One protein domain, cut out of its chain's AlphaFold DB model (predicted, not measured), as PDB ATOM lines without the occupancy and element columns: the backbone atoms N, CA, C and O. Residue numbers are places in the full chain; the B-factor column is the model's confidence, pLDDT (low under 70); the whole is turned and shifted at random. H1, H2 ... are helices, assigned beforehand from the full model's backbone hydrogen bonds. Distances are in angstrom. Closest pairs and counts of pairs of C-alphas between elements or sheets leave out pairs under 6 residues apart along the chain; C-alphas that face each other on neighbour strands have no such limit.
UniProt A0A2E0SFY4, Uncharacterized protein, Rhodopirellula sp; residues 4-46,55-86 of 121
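This is residues 4 to 46 and 55 to 86 of the 121 residues of an uncharacterized protein of Rhodopirellula sp (UniProt A0A2E0SFY4). The long helix H5 folds back into H6 as a helical hairpin; short helices H1 to H4 lie across from H5. The printed part has 75 residues with six named helices, H1 to H6 in order, no named strand: all helix. It is compact, radius of gyration of the C-alphas 11.9 A, spans 32 by 25 by 18 A.

Start at H5, residues 56 to 73: residues 64 to 71 alone touch H6, residues 77 to 84, closest C-alphas Tyr 71 and Arg 79, 6.2 A. H6 only just touches H2, residues 10 to 15, with 3 C-alpha pairs within 8 A, closest Ala 13 and Leu 81, 5.9 A. H3, residues 20 to 23, touches H4, residues 28 to 35, only at the corner, closest C-alphas Ala 22 and Phe 28, 4.4 A. H1, residues 4 to 7, is near H6. O i to N i+4 pairs are within hydrogen-bond range throughout H2, H4 and H6, 13 of 14 in H5.

Find C-alpha 56 at (29.701, 54.442, 78.705); H5 runs 25.9 A to C-alpha 73 at (51.468, 41.251, 74.055).

Residues 47 to 54 are cut out; C-alphas 46 and 55 are 5.2 A apart. No printed residue is under 70 in pLDDT.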
ATOM      1  N   GLU A   4      37.350  54.254  94.044       90.69
ATOM      2  CA  GLU A   4      38.483  54.639  94.899       90.69
ATOM      3  C   GLU A   4      39.785  53.948  94.486       90.69
ATOM      4  O   GLU A   4      40.827  54.589  94.348       90.69
ATOM      5  N   ALA A   5      39.709  52.647  94.187       90.19
ATOM      6  CA  ALA A   5      40.857  51.875  93.733       90.19
ATOM      7  C   ALA A   5      41.393  52.347  92.371       90.19
ATOM      8  O   ALA A   5      42.589  52.234  92.122       90.19
ATOM      9  N   ALA A   6      40.530  52.849  91.482       90.56
ATOM     10  CA  ALA A   6      40.952  53.427  90.208       90.56
ATOM     11  C   ALA A   6      41.480  54.862  90.382       90.56
ATOM     12  O   ALA A   6      42.530  55.198  89.838       90.56
ATOM     13  N   HIS A   7      40.800  55.677  91.192       91.62
ATOM     14  CA  HIS A   7      41.134  57.073  91.484       91.62
ATOM     15  C   HIS A   7      42.509  57.219  92.152       91.62
ATOM     16  O   HIS A   7      43.236  58.170  91.876       91.62
ATOM     17  N   ALA A   8      42.937  56.234  92.949       92.94
ATOM     18  CA  ALA A   8      44.282  56.199  93.531       92.94
ATOM     19  C   ALA A   8      45.419  56.328  92.489       92.94
ATOM     20  O   ALA A   8      46.514  56.779  92.822       92.94
ATOM     21  N   PHE A   9      45.166  55.967  91.227       91.44
ATOM     22  CA  PHE A   9      46.139  56.042  90.134       91.44
ATOM     23  C   PHE A   9      45.978  57.281  89.243       91.44
ATOM     24  O   PHE A   9      46.738  57.442  88.289       91.44
ATOM     25  N   GLU A  10      45.010  58.156  89.520       89.81
ATOM     26  CA  GLU A  10      44.638  59.251  88.622       89.81
ATOM     27  C   GLU A  10      45.757  60.283  88.454       89.81
ATOM     28  O   GLU A  10      46.107  60.613  87.322       89.81
ATOM     29  N   LYS A  11      46.403  60.692  89.555       90.56
ATOM     30  CA  LYS A  11      47.568  61.600  89.532       90.56
ATOM     31  C   LYS A  11      48.728  61.049  88.704       90.56
ATOM     32  O   LYS A  11      49.407  61.777  87.986       90.56
ATOM     33  N   GLU A  12      48.967  59.745  88.791       90.31
ATOM     34  CA  GLU A  12      50.051  59.098  88.052       90.31
ATOM     35  C   GLU A  12      49.705  58.947  86.563       90.31
ATOM     36  O   GLU A  12      50.555  59.147  85.693       90.31
ATOM     37  N   ALA A  13      48.444  58.637  86.252       90.75
ATOM     38  CA  ALA A  13      47.942  58.630  84.884       90.75
ATOM     39  C   ALA A  13      47.977  60.035  84.258       90.75
ATOM     40  O   ALA A  13      48.310  60.162  83.081       90.75
ATOM     41  N   GLU A  14      47.702  61.080  85.040       92.31
ATOM     42  CA  GLU A  14      47.847  62.478  84.640       92.31
ATOM     43  C   GLU A  14      49.283  62.832  84.291       92.31
ATOM     44  O   GLU A  14      49.553  63.251  83.165       92.31
ATOM     45  N   ARG A  15      50.213  62.555  85.209       91.31
ATOM     46  CA  ARG A  15      51.646  62.791  85.018       91.31
ATOM     47  C   ARG A  15      52.195  62.142  83.742       91.31
ATOM     48  O   ARG A  15      53.131  62.656  83.140       91.31
ATOM     49  N   LEU A  16      51.636  60.999  83.339       88.56
ATOM     50  CA  LEU A  16      52.058  60.232  82.161       88.56
ATOM     51  C   LEU A  16      51.199  60.477  80.906       88.56
ATOM     52  O   LEU A  16      51.398  59.790  79.893       88.56
ATOM     53  N   GLY A  17      50.243  61.412  80.963       89.88
ATOM     54  CA  GLY A  17      49.357  61.753  79.846       89.88
ATOM     55  C   GLY A  17      48.496  60.577  79.374       89.88
ATOM     56  O   GLY A  17      48.296  60.384  78.178       89.88
ATOM     57  N   VAL A  18      48.047  59.718  80.292       90.88
ATOM     58  CA  VAL A  18      47.289  58.499  79.978       90.88
ATOM     59  C   VAL A  18      45.789  58.720  80.183       90.88
ATOM     60  O   VAL A  18      45.359  59.261  81.204       90.88
ATOM     61  N   SER A  19      44.997  58.244  79.215       87.00
ATOM     62  CA  SER A  19      43.528  58.191  79.256       87.00
ATOM     63  C   SER A  19      42.866  59.513  79.665       87.00
ATOM     64  O   SER A  19      41.978  59.533  80.514       87.00
ATOM     65  N   GLU A  20      43.266  60.618  79.036       89.12
ATOM     66  CA  GLU A  20      42.691  61.953  79.265       89.12
ATOM     67  C   GLU A  20      41.160  61.966  79.148       89.12
ATOM     68  O   GLU A  20      40.476  62.468  80.033       89.12
ATOM     69  N   THR A  21      40.596  61.292  78.140       86.50
ATOM     70  CA  THR A  21      39.138  61.143  77.982       86.50
ATOM     71  C   THR A  21      38.463  60.458  79.173       86.50
ATOM     72  O   THR A  21      37.287  60.688  79.431       86.50
ATOM     73  N   ALA A  22      39.172  59.581  79.886       87.94
ATOM     74  CA  ALA A  22      38.625  58.929  81.070       87.94
ATOM     75  C   ALA A  22      38.694  59.841  82.300       87.94
ATOM     76  O   ALA A  22      37.761  59.820  83.096       87.94
ATOM     77  N   ARG A  23      39.763  60.637  82.431       91.69
ATOM     78  CA  ARG A  23      40.012  61.546  83.565       91.69
ATOM     79  C   ARG A  23      39.350  62.918  83.430       91.69
ATOM     80  O   ARG A  23      39.342  63.690  84.378       91.69
ATOM     81  N   SER A  24      38.833  63.262  82.254       88.06
ATOM     82  CA  SER A  24      38.231  64.577  82.036       88.06
ATOM     83  C   SER A  24      37.006  64.804  82.933       88.06
ATOM     84  O   SER A  24      36.373  63.864  83.420       88.06
ATOM     85  N   LYS A  25      36.626  66.075  83.112       84.69
ATOM     86  CA  LYS A  25      35.478  66.495  83.937       84.69
ATOM     87  C   LYS A  25      34.159  65.803  83.557       84.69
ATOM     88  O   LYS A  25      33.308  65.605  84.415       84.69
ATOM     89  N   HIS A  26      34.012  65.422  82.289       85.06
ATOM     90  CA  HIS A  26      32.861  64.688  81.747       85.06
ATOM     91  C   HIS A  26      33.261  63.287  81.251       85.06
ATOM     92  O   HIS A  26      32.624  62.714  80.372       85.06
ATOM     93  N   GLY A  27      34.380  62.775  81.761       89.31
ATOM     94  CA  GLY A  27      34.992  61.523  81.362       89.31
ATOM     95  C   GLY A  27      34.439  60.319  82.112       89.31
ATOM     96  O   GLY A  27      33.640  60.428  83.046       89.31
ATOM     97  N   PHE A  28      34.926  59.141  81.724       92.06
ATOM     98  CA  PHE A  28      34.487  57.873  82.303       92.06
ATOM     99  C   PHE A  28      34.614  57.839  83.834       92.06
ATOM    100  O   PHE A  28      33.693  57.372  84.493       92.06
ATOM    101  N   MET A  29      35.720  58.326  84.411       93.00
ATOM    102  CA  MET A  29      35.972  58.261  85.858       93.00
ATOM    103  C   MET A  29      34.953  59.066  86.661       93.00
ATOM    104  O   MET A  29      34.486  58.593  87.698       93.00
ATOM    105  N   ARG A  30      34.553  60.242  86.164       92.69
ATOM    106  CA  ARG A  30      33.535  61.064  86.824       92.69
ATOM    107  C   ARG A  30      32.171  60.385  86.794       92.69
ATOM    108  O   ARG A  30      31.499  60.296  87.817       92.69
ATOM    109  N   GLU A  31      31.786  59.851  85.644       92.06
ATOM    110  CA  GLU A  31      30.520  59.131  85.499       92.06
ATOM    111  C   GLU A  31      30.512  57.828  86.306       92.06
ATOM    112  O   GLU A  31      29.503  57.461  86.903       92.06
ATOM    113  N   TYR A  32      31.663  57.164  86.400       92.69
ATOM    114  CA  TYR A  32      31.848  55.960  87.194       92.69
ATOM    115  C   TYR A  32      31.731  56.221  88.699       92.69
ATOM    116  O   TYR A  32      31.146  55.409  89.414       92.69
ATOM    117  N   GLN A  33      32.223  57.370  89.172       92.56
ATOM    118  CA  GLN A  33      32.036  57.822  90.551       92.56
ATOM    119  C   GLN A  33      30.550  57.949  90.902       92.56
ATOM    120  O   GLN A  33      30.118  57.492  91.959       92.56
ATOM    121  N   LEU A  34      29.763  58.536  89.995       90.19
ATOM    122  CA  LEU A  34      28.324  58.725  90.177       90.19
ATOM    123  C   LEU A  34      27.563  57.398  90.082       90.19
ATOM    124  O   LEU A  34      26.662  57.136  90.874       90.19
ATOM    125  N   ALA A  35      27.941  56.548  89.128       87.62
ATOM    126  CA  ALA A  35      27.296  55.265  88.876       87.62
ATOM    127  C   ALA A  35      27.655  54.181  89.910       87.62
ATOM    128  O   ALA A  35      26.950  53.177  90.008       87.62
ATOM    129  N   LYS A  36      28.763  54.348  90.650       84.06
ATOM    130  CA  LYS A  36      29.301  53.459  91.705       84.06
ATOM    131  C   LYS A  36      29.620  52.016  91.282       84.06
ATOM    132  O   LYS A  36      30.215  51.269  92.053       84.06
ATOM    133  N   SER A  37      29.263  51.594  90.068       83.44
ATOM    134  CA  SER A  37      29.478  50.232  89.577       83.44
ATOM    135  C   SER A  37      29.634  50.174  88.059       83.44
ATOM    136  O   SER A  37      29.133  51.013  87.314       83.44
ATOM    137  N   ALA A  38      30.326  49.139  87.567       81.25
ATOM    138  CA  ALA A  38      30.522  48.953  86.125       81.25
ATOM    139  C   ALA A  38      29.246  48.460  85.428       81.25
ATOM    140  O   ALA A  38      29.080  48.682  84.231       81.25
ATOM    141  N   ALA A  39      28.351  47.806  86.175       85.06
ATOM    142  CA  ALA A  39      27.050  47.380  85.681       85.06
ATOM    143  C   ALA A  39      26.169  48.592  85.355       85.06
ATOM    144  O   ALA A  39      25.632  48.661  84.254       85.06
ATOM    145  N   ALA A  40      26.129  49.589  86.243       87.56
ATOM    146  CA  ALA A  40      25.380  50.828  86.027       87.56
ATOM    147  C   ALA A  40      25.881  51.634  84.814       87.56
ATOM    148  O   ALA A  40      25.111  52.348  84.181       87.56
ATOM    149  N   MET A  41      27.149  51.478  84.417       89.38
ATOM    150  CA  MET A  41      27.672  52.132  83.212       89.38
ATOM    151  C   MET A  41      27.087  51.564  81.911       89.38
ATOM    152  O   MET A  41      27.142  52.240  80.889       89.38
ATOM    153  N   ARG A  42      26.523  50.345  81.916       87.88
ATOM    154  CA  ARG A  42      25.969  49.699  80.707       87.88
ATOM    155  C   ARG A  42      24.802  50.467  80.101       87.88
ATOM    156  O   ARG A  42      24.700  50.500  78.881       87.88
ATOM    157  N   SER A  43      23.976  51.089  80.934       87.12
ATOM    158  CA  SER A  43      22.811  51.880  80.529       87.12
ATOM    159  C   SER A  43      23.052  53.388  80.602       87.12
ATOM    160  O   SER A  43      22.168  54.161  80.249       87.12
ATOM    161  N   ARG A  44      24.234  53.833  81.053       88.62
ATOM    162  CA  ARG A  44      24.524  55.256  81.235       88.62
ATOM    163  C   ARG A  44      24.916  55.893  79.897       88.62
ATOM    164  O   ARG A  44      25.969  55.525  79.364       88.62
ATOM    165  N   PRO A  45      24.111  56.817  79.351       87.19
ATOM    166  CA  PRO A  45      24.376  57.401  78.044       87.19
ATOM    167  C   PRO A  45      25.646  58.254  78.072       87.19
ATOM    168  O   PRO A  45      26.008  58.840  79.096       87.19
ATOM    169  N   LEU A  46      26.335  58.310  76.936       85.38
ATOM    170  CA  LEU A  46      27.348  59.331  76.694       85.38
ATOM    171  C   LEU A  46      26.678  60.709  76.523       85.38
ATOM    172  O   LEU A  46      25.503  60.766  76.154       85.38
ATOM    173  N   THR A  55      26.433  54.086  75.055       90.81
ATOM    174  CA  THR A  55      26.601  54.151  76.511       90.81
ATOM    175  C   THR A  55      28.067  54.077  76.919       90.81
ATOM    176  O   THR A  55      28.928  53.527  76.219       90.81
ATOM    177  N   TRP A  56      28.368  54.566  78.120       90.94
ATOM    178  CA  TRP A  56      29.701  54.442  78.705       90.94
ATOM    179  C   TRP A  56      30.163  52.991  78.842       90.94
ATOM    180  O   TRP A  56      31.360  52.715  78.740       90.94
ATOM    181  N   GLY A  57      29.241  52.050  79.046       91.44
ATOM    182  CA  GLY A  57      29.538  50.624  79.113       91.44
ATOM    183  C   GLY A  57      30.028  50.056  77.783       91.44
ATOM    184  O   GLY A  57      31.012  49.313  77.784       91.44
ATOM    185  N   ILE A  58      29.411  50.448  76.663       91.31
ATOM    186  CA  ILE A  58      29.852  50.058  75.314       91.31
ATOM    187  C   ILE A  58      31.248  50.622  75.046       91.31
ATOM    188  O   ILE A  58      32.179  49.873  74.728       91.31
ATOM    189  N   LYS A  59      31.437  51.927  75.280       90.75
ATOM    190  CA  LYS A  59      32.730  52.596  75.079       90.75
ATOM    191  C   LYS A  59      33.832  51.974  75.938       90.75
ATOM    192  O   LYS A  59      34.919  51.684  75.431       90.75
ATOM    193  N   ARG A  60      33.531  51.669  77.206       93.12
ATOM    194  CA  ARG A  60      34.425  50.937  78.113       93.12
ATOM    195  C   ARG A  60      34.768  49.558  77.571       93.12
ATOM    196  O   ARG A  60      35.943  49.204  77.547       93.12
ATOM    197  N   GLY A  61      33.777  48.775  77.154       92.56
ATOM    198  CA  GLY A  61      33.987  47.432  76.610       92.56
ATOM    199  C   GLY A  61      34.928  47.449  75.406       92.56
ATOM    200  O   GLY A  61      35.928  46.727  75.384       92.56
ATOM    201  N   ASN A  62      34.675  48.351  74.459       92.69
ATOM    202  CA  ASN A  62      35.492  48.526  73.257       92.69
ATOM    203  C   ASN A  62      36.905  49.030  73.575       92.69
ATOM    204  O   ASN A  62      37.885  48.592  72.961       92.69
ATOM    205  N   PHE A  63      37.043  49.947  74.534       93.56
ATOM    206  CA  PHE A  63      38.346  50.419  75.001       93.56
ATOM    207  C   PHE A  63      39.147  49.281  75.639       93.56
ATOM    208  O   PHE A  63      40.271  49.009  75.207       93.56
ATOM    209  N   VAL A  64      38.551  48.588  76.616       93.62
ATOM    210  CA  VAL A  64      39.188  47.493  77.352       93.62
ATOM    211  C   VAL A  64      39.591  46.386  76.393       93.62
ATOM    212  O   VAL A  64      40.748  45.999  76.428       93.62
ATOM    213  N   LYS A  65      38.713  45.931  75.488       93.88
ATOM    214  CA  LYS A  65      39.020  44.870  74.511       93.88
ATOM    215  C   LYS A  65      40.291  45.176  73.709       93.88
ATOM    216  O   LYS A  65      41.194  44.341  73.641       93.88
ATOM    217  N   ARG A  66      40.390  46.390  73.154       93.69
ATOM    218  CA  ARG A  66      41.545  46.831  72.350       93.69
ATOM    219  C   ARG A  66      42.824  46.928  73.184       93.69
ATOM    220  O   ARG A  66      43.856  46.379  72.800       93.69
ATOM    221  N   HIS A  67      42.752  47.571  74.346       93.12
ATOM    222  CA  HIS A  67      43.922  47.789  75.199       93.12
ATOM    223  C   HIS A  67      44.387  46.508  75.897       93.12
ATOM    224  O   HIS A  67      45.587  46.327  76.086       93.12
ATOM    225  N   MET A  68      43.480  45.577  76.205       93.44
ATOM    226  CA  MET A  68      43.824  44.258  76.740       93.44
ATOM    227  C   MET A  68      44.644  43.441  75.751       93.44
ATOM    228  O   MET A  68      45.660  42.864  76.131       93.44
ATOM    229  N   ALA A  69      44.235  43.411  74.481       93.19
ATOM    230  CA  ALA A  69      44.977  42.694  73.449       93.19
ATOM    231  C   ALA A  69      46.416  43.222  73.325       93.19
ATOM    232  O   ALA A  69      47.361  42.446  73.200       93.19
ATOM    233  N   GLN A  70      46.596  44.541  73.431       91.62
ATOM    234  CA  GLN A  70      47.920  45.162  73.441       91.62
ATOM    235  C   GLN A  70      48.696  44.862  74.732       91.62
ATOM    236  O   GLN A  70      49.884  44.549  74.675       91.62
ATOM    237  N   TYR A  71      48.035  44.936  75.888       91.31
ATOM    238  CA  TYR A  71      48.638  44.679  77.194       91.31
ATOM    239  C   TYR A  71      49.156  43.245  77.319       91.31
ATOM    240  O   TYR A  71      50.269  43.046  77.789       91.31
ATOM    241  N   ARG A  72      48.402  42.253  76.833       89.25
ATOM    242  CA  ARG A  72      48.828  40.843  76.826       89.25
ATOM    243  C   ARG A  72      50.101  40.615  76.013       89.25
ATOM    244  O   ARG A  72      50.927  39.804  76.405       89.25
ATOM    245  N   LYS A  73      50.267  41.338  74.900       89.31
ATOM    246  CA  LYS A  73      51.468  41.251  74.055       89.31
ATOM    247  C   LYS A  73      52.676  41.945  74.686       89.31
ATOM    248  O   LYS A  73      53.789  41.453  74.587       89.31
ATOM    249  N   ASN A  74      52.462  43.116  75.285       88.19
ATOM    250  CA  ASN A  74      53.515  43.887  75.937       88.19
ATOM    251  C   ASN A  74      52.927  44.652  77.138       88.19
ATOM    252  O   ASN A  74      52.350  45.738  76.946       88.19
ATOM    253  N   PRO A  75      53.026  44.076  78.351       90.50
ATOM    254  CA  PRO A  75      52.490  44.677  79.560       90.50
ATOM    255  C   PRO A  75      53.411  45.804  80.022       90.50
ATOM    256  O   PRO A  75      54.494  45.583  80.561       90.50
ATOM    257  N   THR A  76      52.970  47.043  79.814       91.00
ATOM    258  CA  THR A  76      53.685  48.242  80.265       91.00
ATOM    259  C   THR A  76      52.886  48.978  81.326       91.00
ATOM    260  O   THR A  76      51.653  48.927  81.341       91.00
ATOM    261  N   TYR A  77      53.580  49.721  82.189       90.56
ATOM    262  CA  TYR A  77      52.933  50.491  83.248       90.56
ATOM    263  C   TYR A  77      51.953  51.545  82.696       90.56
ATOM    264  O   TYR A  77      50.841  51.680  83.195       90.56
ATOM    265  N   ARG A  78      52.278  52.204  81.573       91.44
ATOM    266  CA  ARG A  78      51.340  53.128  80.902       91.44
ATOM    267  C   ARG A  78      50.054  52.434  80.442       91.44
ATOM    268  O   ARG A  78      48.970  52.978  80.616       91.44
ATOM    269  N   ARG A  79      50.152  51.225  79.875       91.31
ATOM    270  CA  ARG A  79      48.975  50.448  79.440       91.31
ATOM    271  C   ARG A  79      48.174  49.909  80.623       91.31
ATOM    272  O   ARG A  79      46.951  49.855  80.542       91.31
ATOM    273  N   PHE A  80      48.855  49.557  81.711       92.69
ATOM    274  CA  PHE A  80      48.214  49.237  82.981       92.69
ATOM    275  C   PHE A  80      47.357  50.417  83.456       92.69
ATOM    276  O   PHE A  80      46.150  50.257  83.611       92.69
ATOM    277  N   LEU A  81      47.939  51.616  83.573       92.31
ATOM    278  CA  LEU A  81      47.212  52.822  83.983       92.31
ATOM    279  C   LEU A  81      46.029  53.128  83.062       92.31
ATOM    280  O   LEU A  81      44.949  53.458  83.543       92.31
ATOM    281  N   ALA A  82      46.191  52.944  81.749       93.81
ATOM    282  CA  ALA A  82      45.111  53.158  80.791       93.81
ATOM    283  C   ALA A  82      43.894  52.271  81.084       93.81
ATOM    284  O   ALA A  82      42.766  52.752  81.031       93.81
ATOM    285  N   LEU A  83      44.115  50.999  81.424       94.12
ATOM    286  CA  LEU A  83      43.052  50.064  81.802       94.12
ATOM    287  C   LEU A  83      42.444  50.408  83.171       94.12
ATOM    288  O   LEU A  83      41.222  50.362  83.326       94.12
ATOM    289  N   ILE A  84      43.275  50.816  84.136       94.06
ATOM    290  CA  ILE A  84      42.825  51.224  85.474       94.06
ATOM    291  C   ILE A  84      41.910  52.450  85.413       94.06
ATOM    292  O   ILE A  84      40.867  52.444  86.061       94.06
ATOM    293  N   MET A  85      42.222  53.444  84.574       95.00
ATOM    294  CA  MET A  85      41.369  54.627  84.363       95.00
ATOM    295  C   MET A  85      39.993  54.293  83.769       95.00
ATOM    296  O   MET A  85      39.078  55.103  83.825       95.00
ATOM    297  N   TRP A  86      39.815  53.087  83.229       94.38
ATOM    298  CA  TRP A  86      38.518  52.561  82.795       94.38
ATOM    299  C   TRP A  86      37.925  51.564  83.804       94.38
ATOM    300  O   TRP A  86      37.114  50.698  83.454       94.38
TER     301      TRP A  86